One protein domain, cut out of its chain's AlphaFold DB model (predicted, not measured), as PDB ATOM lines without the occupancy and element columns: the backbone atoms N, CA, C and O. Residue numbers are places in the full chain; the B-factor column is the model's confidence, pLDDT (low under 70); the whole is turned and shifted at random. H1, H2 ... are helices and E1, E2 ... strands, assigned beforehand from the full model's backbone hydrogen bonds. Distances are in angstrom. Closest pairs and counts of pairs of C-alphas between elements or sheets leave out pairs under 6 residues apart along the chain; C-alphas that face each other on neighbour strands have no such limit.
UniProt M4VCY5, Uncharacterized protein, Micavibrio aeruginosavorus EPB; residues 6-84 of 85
ATOM      1  N   GLN A   6     304.842 411.985 302.445       70.69
ATOM      2  CA  GLN A   6     303.693 412.808 302.824       70.69
ATOM      3  C   GLN A   6     302.865 412.159 303.941       70.69
ATOM      4  O   GLN A   6     302.422 412.852 304.855       70.69
ATOM      5  N   GLU A   7     302.717 410.831 303.930       72.12
ATOM      6  CA  GLU A   7     301.997 410.108 304.986       72.12
ATOM      7  C   GLU A   7     302.751 410.121 306.319       72.12
ATOM      8  O   GLU A   7     302.136 410.273 307.377       72.12
ATOM      9  N   ILE A   8     304.084 409.992 306.286       73.19
ATOM     10  CA  ILE A   8     304.908 410.121 307.496       73.19
ATOM     11  C   ILE A   8     304.746 411.523 308.079       73.19
ATOM     12  O   ILE A   8     304.558 411.671 309.285       73.19
ATOM     13  N   LEU A   9     304.791 412.549 307.228       70.12
ATOM     14  CA  LEU A   9     304.702 413.942 307.655       70.12
ATOM     15  C   LEU A   9     303.337 414.287 308.250       70.12
ATOM     16  O   LEU A   9     303.287 414.968 309.272       70.12
ATOM     17  N   GLN A  10     302.247 413.759 307.689       72.25
ATOM     18  CA  GLN A  10     300.917 413.898 308.290       72.25
ATOM     19  C   GLN A  10     300.846 413.251 309.679       72.25
ATOM     20  O   GLN A  10     300.288 413.830 310.609       72.25
ATOM     21  N   LYS A  11     301.450 412.071 309.852       74.38
ATOM     22  CA  LYS A  11     301.451 411.348 311.137       74.38
ATOM     23  C   LYS A  11     302.463 411.895 312.149       74.38
ATOM     24  O   LYS A  11     302.339 411.618 313.340       74.38
ATOM     25  N   ALA A  12     303.439 412.690 311.712       75.00
ATOM     26  CA  ALA A  12     304.476 413.277 312.564       75.00
ATOM     27  C   ALA A  12     303.940 414.351 313.535       75.00
ATOM     28  O   ALA A  12     304.635 414.746 314.484       75.00
ATOM     29  N   GLY A  13     302.700 414.815 313.334       75.81
ATOM     30  CA  GLY A  13     302.084 415.870 314.138       75.81
ATOM     31  C   GLY A  13     302.887 417.165 314.054       75.81
ATOM     32  O   GLY A  13     303.279 417.707 315.088       75.81
ATOM     33  N   LEU A  14     303.238 417.561 312.829       82.12
ATOM     34  CA  LEU A  14     303.835 418.854 312.520       82.12
ATOM     35  C   LEU A  14     302.714 419.866 312.277       82.12
ATOM     36  O   LEU A  14     301.798 419.584 311.511       82.12
ATOM     37  N   ASP A  15     302.816 421.043 312.895       76.81
ATOM     38  CA  ASP A  15     301.855 422.139 312.691       76.81
ATOM     39  C   ASP A  15     302.006 422.789 311.306       76.81
ATOM     40  O   ASP A  15     301.097 423.440 310.798       76.81
ATOM     41  N   GLU A  16     303.166 422.597 310.676       80.88
ATOM     42  CA  GLU A  16     303.504 423.143 309.371       80.88
ATOM     43  C   GLU A  16     303.914 422.038 308.389       80.88
ATOM     44  O   GLU A  16     304.558 421.063 308.790       80.88
ATOM     45  N   PRO A  17     303.656 422.213 307.078       81.75
ATOM     46  CA  PRO A  17     304.138 421.276 306.076       81.75
ATOM     47  C   PRO A  17     305.672 421.289 306.011       81.75
ATOM     48  O   PRO A  17     306.308 422.348 306.117       81.75
ATOM     49  N   LEU A  18     306.254 420.108 305.791       85.81
ATOM     50  CA  LEU A  18     307.667 419.927 305.461       85.81
ATOM     51  C   LEU A  18     307.812 419.749 303.943       85.81
ATOM     52  O   LEU A  18     307.054 418.998 303.334       85.81
ATOM     53  N   TYR A  19     308.785 420.432 303.350       86.88
ATOM     54  CA  TYR A  19     309.089 420.398 301.918       86.88
ATOM     55  C   TYR A  19     310.614 420.471 301.696       86.88
ATOM     56  O   TYR A  19     311.323 420.894 302.619       86.88
ATOM     57  N   PRO A  20     311.129 420.094 300.507       89.06
ATOM     58  CA  PRO A  20     312.554 420.198 300.191       89.06
ATOM     59  C   PRO A  20     313.100 421.614 300.421       89.06
ATOM     60  O   PRO A  20     312.512 422.596 299.978       89.06
ATOM     61  N   GLY A  21     314.219 421.736 301.131       90.62
ATOM     62  CA  GLY A  21     314.788 423.016 301.569       90.62
ATOM     63  C   GLY A  21     314.340 423.467 302.965       90.62
ATOM     64  O   GLY A  21     314.917 424.411 303.509       90.62
ATOM     65  N   LYS A  22     313.355 422.804 303.590       92.00
ATOM     66  CA  LYS A  22     312.840 423.190 304.914       92.00
ATOM     67  C   LYS A  22     313.461 422.382 306.049       92.00
ATOM     68  O   LYS A  22     313.746 421.191 305.934       92.00
ATOM     69  N   ARG A  23     313.587 423.047 307.197       93.88
ATOM     70  CA  ARG A  23     313.913 422.445 308.488       93.88
ATOM     71  C   ARG A  23     312.888 422.881 309.529       93.88
ATOM     72  O   ARG A  23     312.669 424.077 309.697       93.88
ATOM     73  N   VAL A  24     312.300 421.927 310.244       93.88
ATOM     74  CA  VAL A  24     311.289 422.167 311.285       93.88
ATOM     75  C   VAL A  24     311.759 421.570 312.606       93.88
ATOM     76  O   VAL A  24     312.323 420.478 312.642       93.88
ATOM     77  N   VAL A  25     311.534 422.290 313.705       94.75
ATOM     78  CA  VAL A  25     311.850 421.823 315.060       94.75
ATOM     79  C   VAL A  25     310.550 421.672 315.834       94.75
ATOM     80  O   VAL A  25     309.924 422.663 316.201       94.75
ATOM     81  N   LYS A  26     310.164 420.429 316.117       93.31
ATOM     82  CA  LYS A  26     309.020 420.119 316.971       93.31
ATOM     83  C   LYS A  26     309.475 420.043 318.425       93.31
ATOM     84  O   LYS A  26     310.286 419.190 318.783       93.31
ATOM     85  N   GLN A  27     308.958 420.934 319.264       94.31
ATOM     86  CA  GLN A  27     309.292 420.986 320.687       94.31
ATOM     87  C   GLN A  27     308.503 419.936 321.481       94.31
ATOM     88  O   GLN A  27     307.276 419.948 321.477       94.31
ATOM     89  N   CYS A  28     309.199 419.079 322.228       92.75
ATOM     90  CA  CYS A  28     308.612 418.099 323.146       92.75
ATOM     91  C   CYS A  28     308.886 418.539 324.590       92.75
ATOM     92  O   CYS A  28     309.780 418.023 325.272       92.75
ATOM     93  N   ARG A  29     308.145 419.556 325.048       93.38
ATOM     94  CA  ARG A  29     308.296 420.100 326.405       93.38
ATOM     95  C   ARG A  29     307.838 419.074 327.436       93.38
ATOM     96  O   ARG A  29     306.721 418.572 327.364       93.38
ATOM     97  N   GLN A  30     308.698 418.795 328.408       91.88
ATOM     98  CA  GLN A  30     308.396 417.931 329.546       91.88
ATOM     99  C   GLN A  30     308.786 418.630 330.844       91.88
ATOM    100  O   GLN A  30     309.815 419.310 330.899       91.88
ATOM    101  N   ALA A  31     307.965 418.456 331.880       90.81
ATOM    102  CA  ALA A  31     308.218 419.017 333.200       90.81
ATOM    103  C   ALA A  31     309.428 418.343 333.864       90.81
ATOM    104  O   ALA A  31     309.556 417.118 333.852       90.81
ATOM    105  N   GLY A  32     310.285 419.154 334.484       89.50
ATOM    106  CA  GLY A  32     311.515 418.717 335.141       89.50
ATOM    107  C   GLY A  32     312.780 419.079 334.362       89.50
ATOM    108  O   GLY A  32     312.770 419.251 333.141       89.50
ATOM    109  N   GLU A  33     313.884 419.207 335.091       89.19
ATOM    110  CA  GLU A  33     315.175 419.576 334.514       89.19
ATOM    111  C   GLU A  33     315.712 418.475 333.591       89.19
ATOM    112  O   GLU A  33     315.590 417.286 333.882       89.19
ATOM    113  N   PHE A  34     316.299 418.881 332.462       91.44
ATOM    114  CA  PHE A  34     316.954 417.991 331.489       91.44
ATOM    115  C   PHE A  34     316.065 416.871 330.910       91.44
ATOM    116  O   PHE A  34     316.567 415.851 330.440       91.44
ATOM    117  N   LYS A  35     314.737 417.066 330.895       90.00
ATOM    118  CA  LYS A  35     313.769 416.134 330.275       90.00
ATOM    119  C   LYS A  35     313.205 416.609 328.938       90.00
ATOM    120  O   LYS A  35     312.828 415.802 328.089       90.00
ATOM    121  N   SER A  36     313.140 417.924 328.744       94.19
ATOM    122  CA  SER A  36     312.647 418.508 327.496       94.19
ATOM    123  C   SER A  36     313.588 418.200 326.330       94.19
ATOM    124  O   SER A  36     314.800 418.394 326.433       94.19
ATOM    125  N   HIS A  37     313.020 417.768 325.212       95.50
ATOM    126  CA  HIS A  37     313.745 417.438 323.986       95.50
ATOM    127  C   HIS A  37     312.980 417.972 322.773       95.50
ATOM    128  O   HIS A  37     311.876 418.510 322.896       95.50
ATOM    129  N   CYS A  38     313.549 417.827 321.588       95.06
ATOM    130  CA  CYS A  38     312.877 418.181 320.350       95.06
ATOM    131  C   CYS A  38     313.143 417.141 319.272       95.06
ATOM    132  O   CYS A  38     314.161 416.447 319.298       95.06
ATOM    133  N   VAL A  39     312.237 417.086 318.304       94.94
ATOM    134  CA  VAL A  39     312.421 416.324 317.072       94.94
ATOM    135  C   VAL A  39     312.679 417.316 315.945       94.94
ATOM    136  O   VAL A  39     311.863 418.199 315.675       94.94
ATOM    137  N   VAL A  40     313.841 417.198 315.320       95.19
ATOM    138  CA  VAL A  40     314.272 418.005 314.185       95.19
ATOM    139  C   VAL A  40     313.965 417.233 312.914       95.19
ATOM    140  O   VAL A  40     314.505 416.151 312.707       95.19
ATOM    141  N   TYR A  41     313.125 417.805 312.063       93.88
ATOM    142  CA  TYR A  41     312.832 417.301 310.728       93.88
ATOM    143  C   TYR A  41     313.604 418.163 309.734       93.88
ATOM    144  O   TYR A  41     313.338 419.359 309.614       93.88
ATOM    145  N   ASP A  42     314.585 417.580 309.058       94.06
ATOM    146  CA  ASP A  42     315.469 418.279 308.131       94.06
ATOM    147  C   ASP A  42     315.344 417.670 306.733       94.06
ATOM    148  O   ASP A  42     315.789 416.548 306.497       94.06
ATOM    149  N   TRP A  43     314.721 418.417 305.821       92.94
ATOM    150  CA  TRP A  43     314.606 418.081 304.401       92.94
ATOM    151  C   TRP A  43     315.348 419.111 303.545       92.94
ATOM    152  O   TRP A  43     314.952 419.417 302.425       92.94
ATOM    153  N   ARG A  44     316.416 419.722 304.069       93.88
ATOM    154  CA  ARG A  44     317.210 420.670 303.273       93.88
ATOM    155  C   ARG A  44     317.946 420.006 302.116       93.88
ATOM    156  O   ARG A  44     318.198 420.667 301.116       93.88
ATOM    157  N   ASP A  45     318.270 418.727 302.257       91.81
ATOM    158  CA  ASP A  45     318.796 417.903 301.176       91.81
ATOM    159  C   ASP A  45     317.617 417.259 300.424       91.81
ATOM    160  O   ASP A  45     316.863 416.513 301.042       91.81
ATOM    161  N   PRO A  46     317.409 417.545 299.128       88.12
ATOM    162  CA  PRO A  46     316.241 417.053 298.403       88.12
ATOM    163  C   PRO A  46     316.161 415.519 298.340       88.12
ATOM    164  O   PRO A  46     315.049 414.989 298.320       88.12
ATOM    165  N   ASP A  47     317.300 414.821 298.395       90.25
ATOM    166  CA  ASP A  47     317.384 413.366 298.233       90.25
ATOM    167  C   ASP A  47     317.208 412.605 299.556       90.25
ATOM    168  O   ASP A  47     317.057 411.377 299.567       90.25
ATOM    169  N   LYS A  48     317.219 413.307 300.700       91.12
ATOM    170  CA  LYS A  48     317.079 412.677 302.017       91.12
ATOM    171  C   LYS A  48     316.368 413.555 303.040       91.12
ATOM    172  O   LYS A  48     316.655 414.737 303.210       91.12
ATOM    173  N   VAL A  49     315.512 412.921 303.831       91.44
ATOM    174  CA  VAL A  49     314.933 413.525 305.031       91.44
ATOM    175  C   VAL A  49     315.572 412.909 306.256       91.44
ATOM    176  O   VAL A  49     315.487 411.699 306.469       91.44
ATOM    177  N   ARG A  50     316.186 413.752 307.086       93.75
ATOM    178  CA  ARG A  50     316.735 413.356 308.382       93.75
ATOM    179  C   ARG A  50     315.779 413.782 309.485       93.75
ATOM    180  O   ARG A  50     315.447 414.959 309.609       93.75
ATOM    181  N   ILE A  51     315.357 412.824 310.297       93.69
ATOM    182  CA  ILE A  51     314.525 413.066 311.474       93.69
ATOM    183  C   ILE A  51     315.358 412.696 312.691       93.69
ATOM    184  O   ILE A  51     315.721 411.537 312.873       93.69
ATOM    185  N   GLU A  52     315.691 413.684 313.509       95.38
ATOM    186  CA  GLU A  52     316.650 413.539 314.598       95.38
ATOM    187  C   GLU A  52     316.059 414.006 315.920       95.38
ATOM    188  O   GLU A  52     315.458 415.077 316.009       95.38
ATOM    189  N   VAL A  53     316.260 413.217 316.969       94.94
ATOM    190  CA  VAL A  53     315.861 413.582 318.325       94.94
ATOM    191  C   VAL A  53     317.053 414.226 319.024       94.94
ATOM    192  O   VAL A  53     318.122 413.626 319.111       94.94
ATOM    193  N   LYS A  54     316.872 415.448 319.532       95.88
ATOM    194  CA  LYS A  54     317.928 416.219 320.208       95.88
ATOM    195  C   LYS A  54     317.507 416.660 321.602       95.88
ATOM    196  O   LYS A  54     316.339 416.965 321.840       95.88
ATOM    197  N   ALA A  55     318.483 416.738 322.504       96.06
ATOM    198  CA  ALA A  55     318.314 417.345 323.819       96.06
ATOM    199  C   ALA A  55     317.945 418.835 323.710       96.06
ATOM    200  O   ALA A  55     318.447 419.557 322.848       96.06
ATOM    201  N   GLY A  56     317.096 419.311 324.624       94.94
ATOM    202  CA  GLY A  56     316.637 420.698 324.632       94.94
ATOM    203  C   GLY A  56     315.585 420.997 323.561       94.94
ATOM    204  O   GLY A  56     315.065 420.108 322.902       94.94
ATOM    205  N   LEU A  57     315.218 422.273 323.420       94.56
ATOM    206  CA  LEU A  57     314.083 422.705 322.586       94.56
ATOM    207  C   LEU A  57     314.490 423.494 321.334       94.56
ATOM    208  O   LEU A  57     313.635 423.881 320.540       94.56
ATOM    209  N   SER A  58     315.783 423.775 321.172       93.50
ATOM    210  CA  SER A  58     316.303 424.638 320.104       93.50
ATOM    211  C   SER A  58     316.569 423.890 318.794       93.50
ATOM    212  O   SER A  58     316.743 424.515 317.746       93.50
ATOM    213  N   GLY A  59     316.667 422.558 318.845       92.94
ATOM    214  CA  GLY A  59     317.131 421.732 317.730       92.94
ATOM    215  C   GLY A  59     318.615 421.903 317.398       92.94
ATOM    216  O   GLY A  59     319.055 421.409 316.361       92.94
ATOM    217  N   ARG A  60     319.386 422.626 318.217       93.69
ATOM    218  CA  ARG A  60     320.843 422.757 318.067       93.69
ATOM    219  C   ARG A  60     321.543 421.706 318.916       93.69
ATOM    220  O   ARG A  60     321.007 421.278 319.933       93.69
ATOM    221  N   ASP A  61     322.746 421.332 318.505       93.44
ATOM    222  CA  ASP A  61     323.599 420.492 319.336       93.44
ATOM    223  C   ASP A  61     324.031 421.258 320.582       93.44
ATOM    224  O   ASP A  61     324.430 422.423 320.512       93.44
ATOM    225  N   LEU A  62     323.910 420.597 321.729       93.12
ATOM    226  CA  LEU A  62     324.368 421.140 322.997       93.12
ATOM    227  C   LEU A  62     325.848 420.803 323.194       93.12
ATOM    228  O   LEU A  62     326.287 419.709 322.826       93.12
ATOM    229  N   PRO A  63     326.631 421.697 323.819       94.31
ATOM    230  CA  PRO A  63     328.010 421.387 324.156       94.31
ATOM    231  C   PRO A  63     328.064 420.203 325.142       94.31
ATOM    232  O   PRO A  63     327.181 420.073 325.995       94.31
ATOM    233  N   PRO A  64     329.128 419.374 325.128       93.44
ATOM    234  CA  PRO A  64     329.208 418.168 325.963       93.44
ATOM    235  C   PRO A  64     328.974 418.410 327.464       93.44
ATOM    236  O   PRO A  64     328.387 417.582 328.160       93.44
ATOM    237  N   LYS A  65     329.390 419.578 327.976       95.06
ATOM    238  CA  LYS A  65     329.196 419.980 329.382       95.06
ATOM    239  C   LYS A  65     327.723 420.147 329.773       95.06
ATOM    240  O   LYS A  65     327.397 419.974 330.948       95.06
ATOM    241  N   GLU A  66     326.867 420.497 328.821       93.19
ATOM    242  CA  GLU A  66     325.420 420.629 329.007       93.19
ATOM    243  C   GLU A  66     324.709 419.320 328.669       93.19
ATOM    244  O   GLU A  66     323.855 418.876 329.434       93.19
ATOM    245  N   LEU A  67     325.123 418.661 327.583       94.31
ATOM    246  CA  LEU A  67     324.520 417.418 327.109       94.31
ATOM    247  C   LEU A  67     324.606 416.288 328.144       94.31
ATOM    248  O   LEU A  67     323.637 415.557 328.325       94.31
ATOM    249  N   LYS A  68     325.711 416.204 328.902       95.19
ATOM    250  CA  LYS A  68     325.901 415.197 329.966       95.19
ATOM    251  C   LYS A  68     324.834 415.220 331.070       95.19
ATOM    252  O   LYS A  68     324.765 414.285 331.861       95.19
ATOM    253  N   LYS A  69     324.060 416.307 331.178       95.25
ATOM    254  CA  LYS A  69     322.981 416.453 332.167       95.25
ATOM    255  C   LYS A  69     321.683 415.768 331.720       95.25
ATOM    256  O   LYS A  69     320.820 415.512 332.550       95.25
ATOM    257  N   TYR A  70     321.545 415.485 330.424       95.31
ATOM    258  CA  TYR A  70     320.395 414.790 329.850       95.31
ATOM    259  C   TYR A  70     320.540 413.266 329.972       95.31
ATOM    260  O   TYR A  70     321.659 412.766 330.102       95.31
ATOM    261  N   PRO A  71     319.437 412.501 329.883       93.00
ATOM    262  CA  PRO A  71     319.486 411.048 329.744       93.00
ATOM    263  C   PRO A  71     320.446 410.582 328.642       93.00
ATOM    264  O   PRO A  71     320.547 411.219 327.594       93.00
ATOM    265  N   VAL A  72     321.102 409.436 328.857       91.00
ATOM    266  CA  VAL A  72     322.090 408.852 327.925       91.00
ATOM    267  C   VAL A  72     321.530 408.697 326.506       91.00
ATOM    268  O   VAL A  72     322.254 408.911 325.539       91.00
ATOM    269  N   SER A  73     320.228 408.431 326.371       89.56
ATOM    270  CA  SER A  73     319.533 408.335 325.081       89.56
ATOM    271  C   SER A  73     319.603 409.607 324.228       89.56
ATOM    272  O   SER A  73     319.428 409.526 323.020       89.56
ATOM    273  N   PHE A  74     319.857 410.775 324.825       92.06
ATOM    274  CA  PHE A  74     320.049 412.030 324.092       92.06
ATOM    275  C   PHE A  74     321.519 412.429 323.941       92.06
ATOM    276  O   PHE A  74     321.808 413.397 323.244       92.06
ATOM    277  N   GLN A  75     322.449 411.725 324.594       93.00
ATOM    278  CA  GLN A  75     323.873 412.079 324.579       93.00
ATOM    279  C   GLN A  75     324.608 411.598 323.321       93.00
ATOM    280  O   GLN A  75     325.750 411.989 323.091       93.00
ATOM    281  N   THR A  76     323.955 410.775 322.502       90.44
ATOM    282  CA  THR A  76     324.446 410.322 321.201       90.44
ATOM    283  C   THR A  76     323.463 410.732 320.103       90.44
ATOM    284  O   THR A  76     322.251 410.730 320.357       90.44
ATOM    285  N   PRO A  77     323.936 411.061 318.884       91.75
ATOM    286  CA  PRO A  77     323.055 411.331 317.754       91.75
ATOM    287  C   PRO A  77     322.082 410.172 317.539       91.75
ATOM    288  O   PRO A  77     322.495 409.040 317.289       91.75
ATOM    289  N   THR A  78     320.788 410.468 317.646       93.00
ATOM    290  CA  THR A  78     319.707 409.494 317.478       93.00
ATOM    291  C   THR A  78     318.790 409.996 316.380       93.00
ATOM    292  O   THR A  78     318.025 410.942 316.570       93.00
ATOM    293  N   PHE A  79     318.898 409.384 315.207       94.44
ATOM    294  CA  PHE A  79     318.207 409.840 314.013       94.44
ATOM    295  C   PHE A  79     317.797 408.681 313.116       94.44
ATOM    296  O   PHE A  79     318.366 407.591 313.166       94.44
ATOM    297  N   ILE A  80     316.822 408.963 312.261       91.88
ATOM    298  CA  ILE A  80     316.496 408.156 311.093       91.88
ATOM    299  C   ILE A  80     316.718 409.003 309.843       91.88
ATOM    300  O   ILE A  80     316.458 410.208 309.838       91.88
ATOM    301  N   GLU A  81     317.195 408.364 308.784       92.44
ATOM    302  CA  GLU A  81     317.328 408.970 307.463       92.44
ATOM    303  C   GLU A  81     316.461 408.206 306.471       92.44
ATOM    304  O   GLU A  81     316.457 406.973 306.428       92.44
ATOM    305  N   ILE A  82     315.696 408.961 305.693       87.88
ATOM    306  CA  ILE A  82     314.775 408.450 304.689       87.88
ATOM    307  C   ILE A  82     315.242 408.984 303.347       87.88
ATOM    308  O   ILE A  82     315.196 410.189 303.116       87.88
ATOM    309  N   ASN A  83     315.678 408.089 302.465       88.06
ATOM    310  CA  ASN A  83     316.018 408.456 301.095       88.06
ATOM    311  C   ASN A  83     314.732 408.709 300.307       88.06
ATOM    312  O   ASN A  83     313.857 407.837 300.256       88.06
ATOM    313  N   VAL A  84     314.637 409.885 299.699       78.44
ATOM    314  CA  VAL A  84     313.531 410.284 298.829       78.44
ATOM    315  C   VAL A  84     313.928 409.917 297.400       78.44
ATOM    316  O   VAL A  84     315.026 410.238 296.959       78.44
TER     317      VAL A  84
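What this domain is: This is residues 6 to 84 of the 85 residues of an uncharacterized protein of Micavibrio aeruginosavorus EPB (UniProt M4VCY5). One twisted antiparallel sheet, E1-E2-E3-E4, makes the body, with tiny H2 beyond the end of E3 and short H1 set off from the sheet. The 79 printed residues run H1 E1 E2 E3 H2 E4, mixed helices and strands, with under half in named elements. The whole is compact, radius of gyration of the C-alphas 13.1 A, spanning 35 by 22 by 16 A.

Where its parts are: H1, residues 6 to 11, begins at C-alpha 6 (303.693, 412.808, 302.824) and is 8.7 A long. E1 is 23 to 28, 16.2 A; E2 37 to 45, 23.4 A; E3 48 to 55, 22.3 A; H2 64 to 67, 4.9 A. E4, 78 to 83, 16.8 A, ends at C-alpha 83 (316.018, 408.456, 301.095).

How they stand to each other: E1, E2 and E3 form a meander, each the antiparallel neighbour of the one before. Within hydrogen-bond range are N 26 and O 39, 2.8 A, N 40 and O 52, 2.8 A, and, for E3 and E4, N 51 and O 80, 2.9 A. Neither helix is on the sheet; the closest C-alphas of E3 and H2, Ala 55 and Leu 67, are 7.0 A apart. In H1 every O i to N i+4 pair is within range; H2 is too short for one.

The domain as a whole: The farthest C-alphas, Glu 7 and Lys 65, are 37.8 A apart. The printed part has no cut; H1 to E1 is a long link. No printed residue is under 70 pLDDT.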